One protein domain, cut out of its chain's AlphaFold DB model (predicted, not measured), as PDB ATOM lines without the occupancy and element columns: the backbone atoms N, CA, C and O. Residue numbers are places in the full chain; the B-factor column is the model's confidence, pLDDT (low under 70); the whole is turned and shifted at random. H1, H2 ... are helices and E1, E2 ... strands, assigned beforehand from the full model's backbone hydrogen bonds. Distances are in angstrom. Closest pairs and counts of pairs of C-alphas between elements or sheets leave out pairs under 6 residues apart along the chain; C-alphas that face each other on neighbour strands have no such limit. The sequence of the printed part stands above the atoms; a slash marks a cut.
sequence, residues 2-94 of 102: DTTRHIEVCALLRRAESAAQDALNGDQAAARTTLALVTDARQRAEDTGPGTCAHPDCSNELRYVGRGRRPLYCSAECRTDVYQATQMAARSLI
ATOM      1  N   ASP A   2      24.195 -41.845 -47.102       68.81
ATOM      2  CA  ASP A   2      25.453 -41.229 -46.677       68.81
ATOM      3  C   ASP A   2      26.617 -42.003 -47.324       68.81
ATOM      4  O   ASP A   2      26.652 -43.237 -47.269       68.81
ATOM      5  N   THR A   3      27.509 -41.302 -48.022       73.44
ATOM      6  CA  THR A   3      28.643 -41.904 -48.735       73.44
ATOM      7  C   THR A   3      29.539 -42.692 -47.784       73.44
ATOM      8  O   THR A   3      30.038 -43.752 -48.157       73.44
ATOM      9  N   THR A   4      29.652 -42.248 -46.533       79.00
ATOM     10  CA  THR A   4      30.403 -42.922 -45.467       79.00
ATOM     11  C   THR A   4      29.788 -44.281 -45.141       79.00
ATOM     12  O   THR A   4      30.455 -45.315 -45.192       79.00
ATOM     13  N   ARG A   5      28.468 -44.299 -44.930       80.44
ATOM     14  CA  ARG A   5      27.691 -45.513 -44.653       80.44
ATOM     15  C   ARG A   5      27.792 -46.530 -45.792       80.44
ATOM     16  O   ARG A   5      27.911 -47.728 -45.550       80.44
ATOM     17  N   HIS A   6      27.768 -46.065 -47.042       84.44
ATOM     18  CA  HIS A   6      27.945 -46.934 -48.206       84.44
ATOM     19  C   HIS A   6      29.340 -47.586 -48.239       84.44
ATOM     20  O   HIS A   6      29.446 -48.792 -48.466       84.44
ATOM     21  N   ILE A   7      30.400 -46.815 -47.974       90.50
ATOM     22  CA  ILE A   7      31.782 -47.318 -47.940       90.50
ATOM     23  C   ILE A   7      31.946 -48.399 -46.862       90.50
ATOM     24  O   ILE A   7      32.538 -49.446 -47.135       90.50
ATOM     25  N   GLU A   8      31.382 -48.185 -45.672       90.31
ATOM     26  CA  GLU A   8      31.433 -49.149 -44.566       90.31
ATOM     27  C   GLU A   8      30.740 -50.474 -44.898       90.31
ATOM     28  O   GLU A   8      31.324 -51.542 -44.692       90.31
ATOM     29  N   VAL A   9      29.525 -50.418 -45.456       91.31
ATOM     30  CA  VAL A   9      28.781 -51.616 -45.879       91.31
ATOM     31  C   VAL A   9      29.583 -52.395 -46.923       91.31
ATOM     32  O   VAL A   9      29.776 -53.601 -46.779       91.31
ATOM     33  N   CYS A  10      30.132 -51.714 -47.931       93.69
ATOM     34  CA  CYS A  10      30.972 -52.350 -48.948       93.69
ATOM     35  C   CYS A  10      32.238 -52.987 -48.348       93.69
ATOM     36  O   CYS A  10      32.655 -54.062 -48.778       93.69
ATOM     37  N   ALA A  11      32.849 -52.358 -47.342       95.81
ATOM     38  CA  ALA A  11      34.008 -52.918 -46.650       95.81
ATOM     39  C   ALA A  11      33.658 -54.153 -45.802       95.81
ATOM     40  O   ALA A  11      34.479 -55.061 -45.683       95.81
ATOM     41  N   LEU A  12      32.470 -54.204 -45.195       96.06
ATOM     42  CA  LEU A  12      31.982 -55.394 -44.489       96.06
ATOM     43  C   LEU A  12      31.714 -56.548 -45.458       96.06
ATOM     44  O   LEU A  12      32.147 -57.666 -45.193       96.06
ATOM     45  N   LEU A  13      31.082 -56.272 -46.602       96.38
ATOM     46  CA  LEU A  13      30.782 -57.292 -47.609       96.38
ATOM     47  C   LEU A  13      32.049 -57.906 -48.216       96.38
ATOM     48  O   LEU A  13      32.133 -59.126 -48.305       96.38
ATOM     49  N   ARG A  14      33.069 -57.097 -48.533       97.56
ATOM     50  CA  ARG A  14      34.366 -57.621 -49.008       97.56
ATOM     51  C   ARG A  14      35.035 -58.544 -47.987       97.56
ATOM     52  O   ARG A  14      35.569 -59.581 -48.353       97.56
ATOM     53  N   ARG A  15      34.980 -58.196 -46.696       97.06
ATOM     54  CA  ARG A  15      35.507 -59.056 -45.621       97.06
ATOM     55  C   ARG A  15      34.697 -60.344 -45.471       97.06
ATOM     56  O   ARG A  15      35.275 -61.398 -45.228       97.06
ATOM     57  N   ALA A  16      33.375 -60.260 -45.620       96.88
ATOM     58  CA  ALA A  16      32.500 -61.423 -45.562       96.88
ATOM     59  C   ALA A  16      32.786 -62.402 -46.705       96.88
ATOM     60  O   ALA A  16      32.783 -63.607 -46.473       96.88
ATOM     61  N   GLU A  17      33.060 -61.886 -47.905       96.56
ATOM     62  CA  GLU A  17      33.443 -62.671 -49.081       96.56
ATOM     63  C   GLU A  17      34.762 -63.417 -48.856       96.56
ATOM     64  O   GLU A  17      34.813 -64.628 -49.060       96.56
ATOM     65  N   SER A  18      35.795 -62.744 -48.334       94.62
ATOM     66  CA  SER A  18      37.056 -63.413 -47.978       94.62
ATOM     67  C   SER A  18      36.841 -64.537 -46.957       94.62
ATOM     68  O   SER A  18      37.263 -65.663 -47.193       94.62
ATOM     69  N   ALA A  19      36.102 -64.272 -45.873       94.31
ATOM     70  CA  ALA A  19      35.796 -65.293 -44.868       94.31
ATOM     71  C   ALA A  19      34.920 -66.435 -45.424       94.31
ATOM     72  O   ALA A  19      35.039 -67.579 -44.994       94.31
ATOM     73  N   ALA A  20      34.046 -66.152 -46.396       95.31
ATOM     74  CA  ALA A  20      33.229 -67.180 -47.034       95.31
ATOM     75  C   ALA A  20      34.097 -68.141 -47.854       95.31
ATOM     76  O   ALA A  20      33.847 -69.344 -47.846       95.31
ATOM     77  N   GLN A  21      35.137 -67.623 -48.511       94.38
ATOM     78  CA  GLN A  21      36.102 -68.443 -49.236       94.38
ATOM     79  C   GLN A  21      36.831 -69.411 -48.291       94.38
ATOM     80  O   GLN A  21      36.952 -70.594 -48.601       94.38
ATOM     81  N   ASP A  22      37.243 -68.939 -47.112       91.81
ATOM     82  CA  ASP A  22      37.881 -69.778 -46.088       91.81
ATOM     83  C   ASP A  22      36.905 -70.813 -45.503       91.81
ATOM     84  O   ASP A  22      37.263 -71.971 -45.280       91.81
ATOM     85  N   ALA A  23      35.636 -70.435 -45.331       93.56
ATOM     86  CA  ALA A  23      34.586 -71.343 -44.881       93.56
ATOM     87  C   ALA A  23      34.336 -72.493 -45.869       93.56
ATOM     88  O   ALA A  23      34.115 -73.629 -45.446       93.56
ATOM     89  N   LEU A  24      34.410 -72.226 -47.179       94.06
ATOM     90  CA  LEU A  24      34.316 -73.259 -48.218       94.06
ATOM     91  C   LEU A  24      35.469 -74.272 -48.141       94.06
ATOM     92  O   LEU A  24      35.287 -75.422 -48.534       94.06
ATOM     93  N   ASN A  25      36.614 -73.882 -47.573       91.38
ATOM     94  CA  ASN A  25      37.749 -74.772 -47.317       91.38
ATOM     95  C   ASN A  25      37.607 -75.582 -46.011       91.38
ATOM     96  O   ASN A  25      38.525 -76.310 -45.635       91.38
ATOM     97  N   GLY A  26      36.461 -75.486 -45.323       90.44
ATOM     98  CA  GLY A  26      36.133 -76.273 -44.130       90.44
ATOM     99  C   GLY A  26      36.301 -75.541 -42.797       90.44
ATOM    100  O   GLY A  26      36.070 -76.145 -41.748       90.44
ATOM    101  N   ASP A  27      36.655 -74.252 -42.798       93.25
ATOM    102  CA  ASP A  27      36.782 -73.475 -41.563       93.25
ATOM    103  C   ASP A  27      35.408 -73.015 -41.028       93.25
ATOM    104  O   ASP A  27      34.781 -72.060 -41.497       93.25
ATOM    105  N   GLN A  28      34.932 -73.681 -39.974       91.44
ATOM    106  CA  GLN A  28      33.678 -73.316 -39.310       91.44
ATOM    107  C   GLN A  28      33.723 -71.977 -38.557       91.44
ATOM    108  O   GLN A  28      32.665 -71.379 -38.325       91.44
ATOM    109  N   ALA A  29      34.892 -71.505 -38.124       94.56
ATOM    110  CA  ALA A  29      35.028 -70.185 -37.515       94.56
ATOM    111  C   ALA A  29      34.899 -69.087 -38.580       94.56
ATOM    112  O   ALA A  29      34.232 -68.072 -38.342       94.56
ATOM    113  N   ALA A  30      35.431 -69.330 -39.778       93.12
ATOM    114  CA  ALA A  30      35.237 -68.456 -40.928       93.12
ATOM    115  C   ALA A  30      33.751 -68.356 -41.320       93.12
ATOM    116  O   ALA A  30      33.239 -67.250 -41.485       93.12
ATOM    117  N   ALA A  31      33.002 -69.468 -41.311       92.38
ATOM    118  CA  ALA A  31      31.558 -69.461 -41.590       92.38
ATOM    119  C   ALA A  31      30.759 -68.565 -40.619       92.38
ATOM    120  O   ALA A  31      29.890 -67.788 -41.030       92.38
ATOM    121  N   ARG A  32      31.074 -68.633 -39.317       95.62
ATOM    122  CA  ARG A  32      30.468 -67.754 -38.299       95.62
ATOM    123  C   ARG A  32      30.841 -66.293 -38.528       95.62
ATOM    124  O   ARG A  32      29.996 -65.413 -38.373       95.62
ATOM    125  N   THR A  33      32.084 -66.046 -38.929       95.94
ATOM    126  CA  THR A  33      32.597 -64.707 -39.231       95.94
ATOM    127  C   THR A  33      31.876 -64.099 -40.434       95.94
ATOM    128  O   THR A  33      31.411 -62.964 -40.350       95.94
ATOM    129  N   THR A  34      31.672 -64.862 -41.513       96.19
ATOM    130  CA  THR A  34      30.864 -64.445 -42.669       96.19
ATOM    131  C   THR A  34      29.453 -64.044 -42.247       96.19
ATOM    132  O   THR A  34      28.999 -62.953 -42.593       96.19
ATOM    133  N   LEU A  35      28.763 -64.881 -41.464       95.25
ATOM    134  CA  LEU A  35      27.402 -64.590 -40.998       95.25
ATOM    135  C   LEU A  35      27.339 -63.312 -40.151       95.25
ATOM    136  O   LEU A  35      26.435 -62.493 -40.345       95.25
ATOM    137  N   ALA A  36      28.301 -63.112 -39.249       96.75
ATOM    138  CA  ALA A  36      28.386 -61.904 -38.434       96.75
ATOM    139  C   ALA A  36      28.598 -60.649 -39.299       96.75
ATOM    140  O   ALA A  36      27.873 -59.665 -39.144       96.75
ATOM    141  N   LEU A  37      29.528 -60.701 -40.258       96.69
ATOM    142  CA  LEU A  37      29.837 -59.583 -41.153       96.69
ATOM    143  C   LEU A  37      28.664 -59.225 -42.073       96.69
ATOM    144  O   LEU A  37      28.371 -58.045 -42.253       96.69
ATOM    145  N   VAL A  38      27.960 -60.219 -42.627       95.69
ATOM    146  CA  VAL A  38      26.759 -59.990 -43.450       95.69
ATOM    147  C   VAL A  38      25.628 -59.393 -42.615       95.69
ATOM    148  O   VAL A  38      24.912 -58.510 -43.089       95.69
ATOM    149  N   THR A  39      25.473 -59.837 -41.367       93.75
ATOM    150  CA  THR A  39      24.456 -59.296 -40.455       93.75
ATOM    151  C   THR A  39      24.747 -57.838 -40.104       93.75
ATOM    152  O   THR A  39      23.841 -57.011 -40.198       93.75
ATOM    153  N   ASP A  40      26.000 -57.491 -39.794       92.06
ATOM    154  CA  ASP A  40      26.408 -56.099 -39.547       92.06
ATOM    155  C   ASP A  40      26.239 -55.241 -40.811       92.06
ATOM    156  O   ASP A  40      25.614 -54.182 -40.775       92.06
ATOM    157  N   ALA A  41      26.682 -55.738 -41.973       91.25
ATOM    158  CA  ALA A  41      26.502 -55.047 -43.250       91.25
ATOM    159  C   ALA A  41      25.023 -54.762 -43.533       91.25
ATOM    160  O   ALA A  41      24.674 -53.670 -43.979       91.25
ATOM    161  N   ARG A  42      24.144 -55.724 -43.239       86.88
ATOM    162  CA  ARG A  42      22.699 -55.567 -43.381       86.88
ATOM    163  C   ARG A  42      22.154 -54.523 -42.414       86.88
ATOM    164  O   ARG A  42      21.450 -53.627 -42.867       86.88
ATOM    165  N   GLN A  43      22.492 -54.600 -41.129       85.25
ATOM    166  CA  GLN A  43      22.026 -53.636 -40.130       85.25
ATOM    167  C   GLN A  43      22.462 -52.213 -40.495       85.25
ATOM    168  O   GLN A  43      21.678 -51.266 -40.443       85.25
ATOM    169  N   ARG A  44      23.701 -52.066 -40.970       83.19
ATOM    170  CA  ARG A  44      24.226 -50.803 -41.485       83.19
ATOM    171  C   ARG A  44      23.692 -50.429 -42.850       83.19
ATOM    172  O   ARG A  44      23.818 -49.270 -43.206       83.19
ATOM    173  N   ALA A  45      23.073 -51.308 -43.623       82.00
ATOM    174  CA  ALA A  45      22.403 -50.941 -44.871       82.00
ATOM    175  C   ALA A  45      20.939 -50.519 -44.655       82.00
ATOM    176  O   ALA A  45      20.370 -49.867 -45.529       82.00
ATOM    177  N   GLU A  46      20.334 -50.861 -43.514       77.31
ATOM    178  CA  GLU A  46      18.947 -50.516 -43.182       77.31
ATOM    179  C   GLU A  46      18.764 -49.005 -43.014       77.31
ATOM    180  O   GLU A  46      19.015 -48.439 -41.947       77.31
ATOM    181  N   ASP A  47      18.340 -48.333 -44.084       68.88
ATOM    182  CA  ASP A  47      18.043 -46.900 -44.099       68.88
ATOM    183  C   ASP A  47      16.786 -46.609 -43.271       68.88
ATOM    184  O   ASP A  47      15.676 -46.488 -43.782       68.88
ATOM    185  N   THR A  48      16.972 -46.574 -41.956       61.91
ATOM    186  CA  THR A  48      15.958 -46.232 -40.969       61.91
ATOM    187  C   THR A  48      16.186 -44.793 -40.534       61.91
ATOM    188  O   THR A  48      17.297 -44.392 -40.192       61.91
ATOM    189  N   GLY A  49      15.134 -43.986 -40.598       63.47
ATOM    190  CA  GLY A  49      15.198 -42.594 -40.173       63.47
ATOM    191  C   GLY A  49      14.187 -41.709 -40.894       63.47
ATOM    192  O   GLY A  49      13.761 -42.037 -42.009       63.47
ATOM    193  N   PRO A  50      13.806 -40.581 -40.272       65.75
ATOM    194  CA  PRO A  50      12.908 -39.624 -40.893       65.75
ATOM    195  C   PRO A  50      13.555 -39.052 -42.159       65.75
ATOM    196  O   PRO A  50      14.748 -38.735 -42.205       65.75
ATOM    197  N   GLY A  51      12.777 -38.980 -43.230       78.88
ATOM    198  CA  GLY A  51      13.071 -38.139 -44.388       78.88
ATOM    199  C   GLY A  51      11.997 -37.073 -44.526       78.88
ATOM    200  O   GLY A  51      10.954 -37.181 -43.894       78.88
ATOM    201  N   THR A  52      12.208 -36.081 -45.378       87.75
ATOM    202  CA  THR A  52      11.150 -35.132 -45.749       87.75
ATOM    203  C   THR A  52      10.658 -35.482 -47.142       87.75
ATOM    204  O   THR A  52      11.454 -35.894 -47.991       87.75
ATOM    205  N   CYS A  53       9.352 -35.363 -47.378       91.69
ATOM    206  CA  CYS A  53       8.799 -35.477 -48.722       91.69
ATOM    207  C   CYS A  53       9.507 -34.490 -49.663       91.69
ATOM    208  O   CYS A  53       9.717 -33.336 -49.305       91.69
ATOM    209  N   ALA A  54       9.868 -34.928 -50.871       90.62
ATOM    210  CA  ALA A  54      10.493 -34.046 -51.859       90.62
ATOM    211  C   ALA A  54       9.489 -33.186 -52.652       90.62
ATOM    212  O   ALA A  54       9.899 -32.457 -53.553       90.62
ATOM    213  N   HIS A  55       8.185 -33.296 -52.377       93.31
ATOM    214  CA  HIS A  55       7.192 -32.427 -53.005       93.31
ATOM    215  C   HIS A  55       7.328 -31.003 -52.429       93.31
ATOM    216  O   HIS A  55       7.239 -30.869 -51.208       93.31
ATOM    217  N   PRO A  56       7.506 -29.952 -53.258       88.50
ATOM    218  CA  PRO A  56       7.814 -28.592 -52.794       88.50
ATOM    219  C   PRO A  56       6.832 -28.042 -51.754       88.50
ATOM    220  O   PRO A  56       7.250 -27.432 -50.777       88.50
ATOM    221  N   ASP A  57       5.543 -28.332 -51.934       92.44
ATOM    222  CA  ASP A  57       4.472 -27.852 -51.048       92.44
ATOM    223  C   ASP A  57       4.065 -28.861 -49.956       92.44
ATOM    224  O   ASP A  57       2.988 -28.757 -49.374       92.44
ATOM    225  N   CYS A  58       4.889 -29.880 -49.687       92.00
ATOM    226  CA  CYS A  58       4.590 -30.918 -48.700       92.00
ATOM    227  C   CYS A  58       5.675 -30.991 -47.625       92.00
ATOM    228  O   CYS A  58       6.824 -31.323 -47.903       92.00
ATOM    229  N   SER A  59       5.293 -30.767 -46.370       91.50
ATOM    230  CA  SER A  59       6.190 -30.845 -45.210       91.50
ATOM    231  C   SER A  59       6.115 -32.181 -44.462       91.50
ATOM    232  O   SER A  59       6.628 -32.291 -43.351       91.50
ATOM    233  N   ASN A  60       5.447 -33.195 -45.024       91.50
ATOM    234  CA  ASN A  60       5.263 -34.478 -44.349       91.50
ATOM    235  C   ASN A  60       6.583 -35.242 -44.193       91.50
ATOM    236  O   ASN A  60       7.390 -35.338 -45.125       91.50
ATOM    237  N   GLU A  61       6.748 -35.868 -43.028       88.62
ATOM    238  CA  GLU A  61       7.855 -36.780 -42.767       88.62
ATOM    239  C   GLU A  61       7.625 -38.145 -43.425       88.62
ATOM    240  O   GLU A  61       6.567 -38.770 -43.328       88.62
ATOM    241  N   LEU A  62       8.674 -38.648 -44.057       85.50
ATOM    242  CA  LEU A  62       8.786 -40.002 -44.562       85.50
ATOM    243  C   LEU A  62       9.213 -40.905 -43.415       85.50
ATOM    244  O   LEU A  62      10.387 -40.942 -43.038       85.50
ATOM    245  N   ARG A  63       8.262 -41.669 -42.883       73.38
ATOM    246  CA  ARG A  63       8.565 -42.796 -42.001       73.38
ATOM    247  C   ARG A  63       8.732 -44.045 -42.846       73.38
ATOM    248  O   ARG A  63       7.758 -44.663 -43.267       73.38
ATOM    249  N   TYR A  64       9.984 -44.394 -43.109       75.00
ATOM    250  CA  TYR A  64      10.341 -45.630 -43.787       75.00
ATOM    251  C   TYR A  64      11.011 -46.579 -42.799       75.00
ATOM    252  O   TYR A  64      12.060 -46.275 -42.233       75.00
ATOM    253  N   VAL A  65      10.372 -47.727 -42.593       67.56
ATOM    254  CA  VAL A  65      10.908 -48.838 -41.809       67.56
ATOM    255  C   VAL A  65      10.927 -50.037 -42.749       67.56
ATOM    256  O   VAL A  65       9.929 -50.734 -42.908       67.56
ATOM    257  N   GLY A  66      12.028 -50.214 -43.476       69.06
ATOM    258  CA  GLY A  66      12.116 -51.230 -44.519       69.06
ATOM    259  C   GLY A  66      13.532 -51.439 -45.044       69.06
ATOM    260  O   GLY A  66      14.472 -50.750 -44.653       69.06
ATOM    261  N   ARG A  67      13.684 -52.426 -45.934       64.12
ATOM    262  CA  ARG A  67      14.954 -52.724 -46.609       64.12
ATOM    263  C   ARG A  67      14.983 -52.074 -47.986       64.12
ATOM    264  O   ARG A  67      14.062 -52.279 -48.775       64.12
ATOM    265  N   GLY A  68      16.084 -51.405 -48.311       69.19
ATOM    266  CA  GLY A  68      16.309 -50.810 -49.626       69.19
ATOM    267  C   GLY A  68      16.283 -49.286 -49.594       69.19
ATOM    268  O   GLY A  68      16.507 -48.670 -48.556       69.19
ATOM    269  N   ARG A  69      16.075 -48.669 -50.762       73.19
ATOM    270  CA  ARG A  69      16.053 -47.207 -50.870       73.19
ATOM    271  C   ARG A  69      14.779 -46.653 -50.248       73.19
ATOM    272  O   ARG A  69      13.680 -47.026 -50.656       73.19
ATOM    273  N   ARG A  70      14.951 -45.704 -49.329       78.69
ATOM    274  CA  ARG A  70      13.862 -44.890 -48.796       78.69
ATOM    275  C   ARG A  70      13.068 -44.245 -49.947       78.69
ATOM    276  O   ARG A  70      13.692 -43.727 -50.882       78.69
ATOM    277  N   PRO A  71      11.722 -44.269 -49.908       85.06
ATOM    278  CA  PRO A  71      10.905 -43.542 -50.872       85.06
ATOM    279  C   PRO A  71      11.226 -42.047 -50.820       85.06
ATOM    280  O   PRO A  71      11.659 -41.536 -49.795       85.06
ATOM    281  N   LEU A  72      11.023 -41.350 -51.935       88.62
ATOM    282  CA  LEU A  72      11.274 -39.909 -52.033       88.62
ATOM    283  C   LEU A  72      10.034 -39.063 -51.679       88.62
ATOM    284  O   LEU A  72      10.150 -37.895 -51.319       88.62
ATOM    285  N   TYR A  73       8.844 -39.661 -51.766       92.31
ATOM    286  CA  TYR A  73       7.555 -38.994 -51.581       92.31
ATOM    287  C   TYR A  73       6.720 -39.730 -50.534       92.31
ATOM    288  O   TYR A  73       6.807 -40.955 -50.428       92.31
ATOM    289  N   CYS A  74       5.906 -38.991 -49.777       91.12
ATOM    290  CA  CYS A  74       5.101 -39.552 -48.687       91.12
ATOM    291  C   CYS A  74       3.859 -40.298 -49.184       91.12
ATOM    292  O   CYS A  74       3.312 -41.129 -48.465       91.12
ATOM    293  N   SER A  75       3.416 -40.012 -50.408       92.12
ATOM    294  CA  SER A  75       2.243 -40.618 -51.027       92.12
ATOM    295  C   SER A  75       2.428 -40.765 -52.539       92.12
ATOM    296  O   SER A  75       3.308 -40.151 -53.156       92.12
ATOM    297  N   ALA A  76       1.581 -41.596 -53.150       93.19
ATOM    298  CA  ALA A  76       1.511 -41.723 -54.602       93.19
ATOM    299  C   ALA A  76       1.026 -40.429 -55.281       93.19
ATOM    300  O   ALA A  76       1.431 -40.166 -56.413       93.19
ATOM    301  N   GLU A  77       0.215 -39.628 -54.587       94.94
ATOM    302  CA  GLU A  77      -0.271 -38.320 -55.046       94.94
ATOM    303  C   GLU A  77       0.890 -37.337 -55.190       94.94
ATOM    304  O   GLU A  77       1.179 -36.926 -56.306       94.94
ATOM    305  N   CYS A  78       1.679 -37.112 -54.129       95.19
ATOM    306  CA  CYS A  78       2.848 -36.227 -54.190       95.19
ATOM    307  C   CYS A  78       3.834 -36.624 -55.302       95.19
ATOM    308  O   CYS A  78       4.449 -35.775 -55.942       95.19
ATOM    309  N   ARG A  79       3.990 -37.930 -55.551       94.62
ATOM    310  CA  ARG A  79       4.809 -38.422 -56.666       94.62
ATOM    311  C   ARG A  79       4.196 -38.074 -58.026       94.62
ATOM    312  O   ARG A  79       4.927 -37.723 -58.949       94.62
ATOM    313  N   THR A  80       2.883 -38.235 -58.164       96.12
ATOM    314  CA  THR A  80       2.145 -37.957 -59.403       96.12
ATOM    315  C   THR A  80       2.167 -36.470 -59.731       96.12
ATOM    316  O   THR A  80       2.468 -36.122 -60.870       96.12
ATOM    317  N   ASP A  81       1.951 -35.608 -58.741       95.81
ATOM    318  CA  ASP A  81       1.914 -34.154 -58.915       95.81
ATOM    319  C   ASP A  81       3.256 -33.619 -59.424       95.81
ATOM    320  O   ASP A  81       3.321 -32.957 -60.463       95.81
ATOM    321  N   VAL A  82       4.363 -34.007 -58.775       93.81
ATOM    322  CA  VAL A  82       5.715 -33.627 -59.220       93.81
ATOM    323  C   VAL A  82       6.009 -34.161 -60.622       93.81
ATOM    324  O   VAL A  82       6.603 -33.460 -61.445       93.81
ATOM    325  N   TYR A  83       5.583 -35.389 -60.931       94.38
ATOM    326  CA  TYR A  83       5.772 -35.972 -62.258       94.38
ATOM    327  C   TYR A  83       5.015 -35.196 -63.343       94.38
ATOM    328  O   TYR A  83       5.583 -34.900 -64.397       94.38
ATOM    329  N   GLN A  84       3.758 -34.823 -63.089       95.38
ATOM    330  CA  GLN A  84       2.956 -34.022 -64.014       95.38
ATOM    331  C   GLN A  84       3.551 -32.627 -64.210       95.38
ATOM    332  O   GLN A  84       3.736 -32.209 -65.354       95.38
ATOM    333  N   ALA A  85       3.933 -31.945 -63.127       92.31
ATOM    334  CA  ALA A  85       4.591 -30.641 -63.197       92.31
ATOM    335  C   ALA A  85       5.887 -30.707 -64.023       92.31
ATOM    336  O   ALA A  85       6.113 -29.879 -64.909       92.31
ATOM    337  N   THR A  86       6.694 -31.751 -63.811       91.94
ATOM    338  CA  THR A  86       7.921 -31.997 -64.582       91.94
ATOM    339  C   THR A  86       7.616 -32.212 -66.063       91.94
ATOM    340  O   THR A  86       8.287 -31.638 -66.920       91.94
ATOM    341  N   GLN A  87       6.586 -32.998 -66.392       93.88
ATOM    342  CA  GLN A  87       6.174 -33.196 -67.781       93.88
ATOM    343  C   GLN A  87       5.693 -31.903 -68.438       93.88
ATOM    344  O   GLN A  87       6.046 -31.642 -69.587       93.88
ATOM    345  N   MET A  88       4.908 -31.084 -67.734       92.38
ATOM    346  CA  MET A  88       4.439 -29.796 -68.249       92.38
ATOM    347  C   MET A  88       5.614 -28.860 -68.541       92.38
ATOM    348  O   MET A  88       5.692 -28.326 -69.648       92.38
ATOM    349  N   ALA A  89       6.560 -28.738 -67.603       90.25
ATOM    350  CA  ALA A  89       7.771 -27.938 -67.771       90.25
ATOM    351  C   ALA A  89       8.645 -28.443 -68.935       90.25
ATOM    352  O   ALA A  89       9.062 -27.670 -69.796       90.25
ATOM    353  N   ALA A  90       8.872 -29.756 -69.030       91.19
ATOM    354  CA  ALA A  90       9.614 -30.342 -70.145       91.19
ATOM    355  C   ALA A  90       8.934 -30.046 -71.493       91.19
ATOM    356  O   ALA A  90       9.583 -29.678 -72.472       91.19
ATOM    357  N   ARG A  91       7.603 -30.142 -71.543       90.75
ATOM    358  CA  ARG A  91       6.825 -29.896 -72.758       90.75
ATOM    359  C   ARG A  91       6.812 -28.418 -73.155       90.75
ATOM    360  O   ARG A  91       6.811 -28.136 -74.352       90.75
ATOM    361  N   SER A  92       6.838 -27.483 -72.198       88.31
ATOM    362  CA  SER A  92       6.993 -26.053 -72.497       88.31
ATOM    363  C   SER A  92       8.378 -25.726 -73.048       88.31
ATOM    364  O   SER A  92       8.475 -24.902 -73.949       88.31
ATOM    365  N   LEU A  93       9.427 -26.411 -72.583       87.88
ATOM    366  CA  LEU A  93      10.783 -26.238 -73.115       87.88
ATOM    367  C   LEU A  93      10.912 -26.745 -74.559       87.88
ATOM    368  O   LEU A  93      11.598 -26.126 -75.361       87.88
ATOM    369  N   ILE A  94      10.214 -27.828 -74.919       81.44
ATOM    370  CA  ILE A  94      10.195 -28.352 -76.299       81.44
ATOM    371  C   ILE A  94       9.378 -27.453 -77.239       81.44
ATOM    372  O   ILE A  94       9.711 -27.318 -78.413       81.44
TER     373      ILE A  94
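What this domain is: This is residues 2 to 94 of the 102 residues of an uncharacterized protein of Streptomyces sp. SID8350 (UniProt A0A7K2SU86). Look first for a small hairpin of two short strands, E1 and E2, which with its loops makes a slender waist between a long helical hairpin, H1 and H2, at one end and a single helix, H3, at the other. Residues 83 to 94 of H3 stick out, standing free of the rest. The printed part has 93 residues, with three named helices and two named strands in the order H1, H2, E1, E2, H3; the sheet is E1 - E2, antiparallel, and the class is mostly helix. The whole is extended, a rod with a radius of gyration of the C-alphas of 20.4 A and spans of 63 by 31 by 21 A.

How they stand to each other: Begin at E1, residues 49 to 52, and E2, residues 61 to 64, an antiparallel hairpin with 140 degrees between their directions. C-alphas 51 and 62 face each other at 4.7 A; N 62 and O 51, 2.7 A apart, are within hydrogen-bond range, as are N 51 and O 62 at 3.1 A. Go back to H1, residues 3 to 24, and H2, residues 28 to 45, a helical hairpin. They touch, the C-alphas of Ala 16 and Thr 34 being closest at 4.5 A, and run opposite ways at a shallow tilt of 19 degrees. H3, residues 76 to 94, is apart from H1, H2 and E1. In H1, H2 and H3 every O i to N i+4 pair is within hydrogen-bond range.

Where its parts are: Find C-alpha 49 at (15.198, -42.594, -40.173), where E1 begins; E1 is 10.2 A long and E2 9.2 A. H1 starts at C-alpha 3, (28.643, -41.904, -48.735), and runs 31.9 A; H2 runs 25.7 A. H3 runs 26.9 A to C-alpha 94 at (10.195, -28.352, -76.299).

The domain as a whole: The C-alphas of Gly 26 and Ser 92, the two farthest apart, are 64.6 A apart. The printed part has no cut. The link from E2 to H3, 11 residues, is long. Look in the B-factor column for pLDDT under 70 at residue 2, residues 47 to 50 and residues 65 to 68; the mean of the printed part is 88.2.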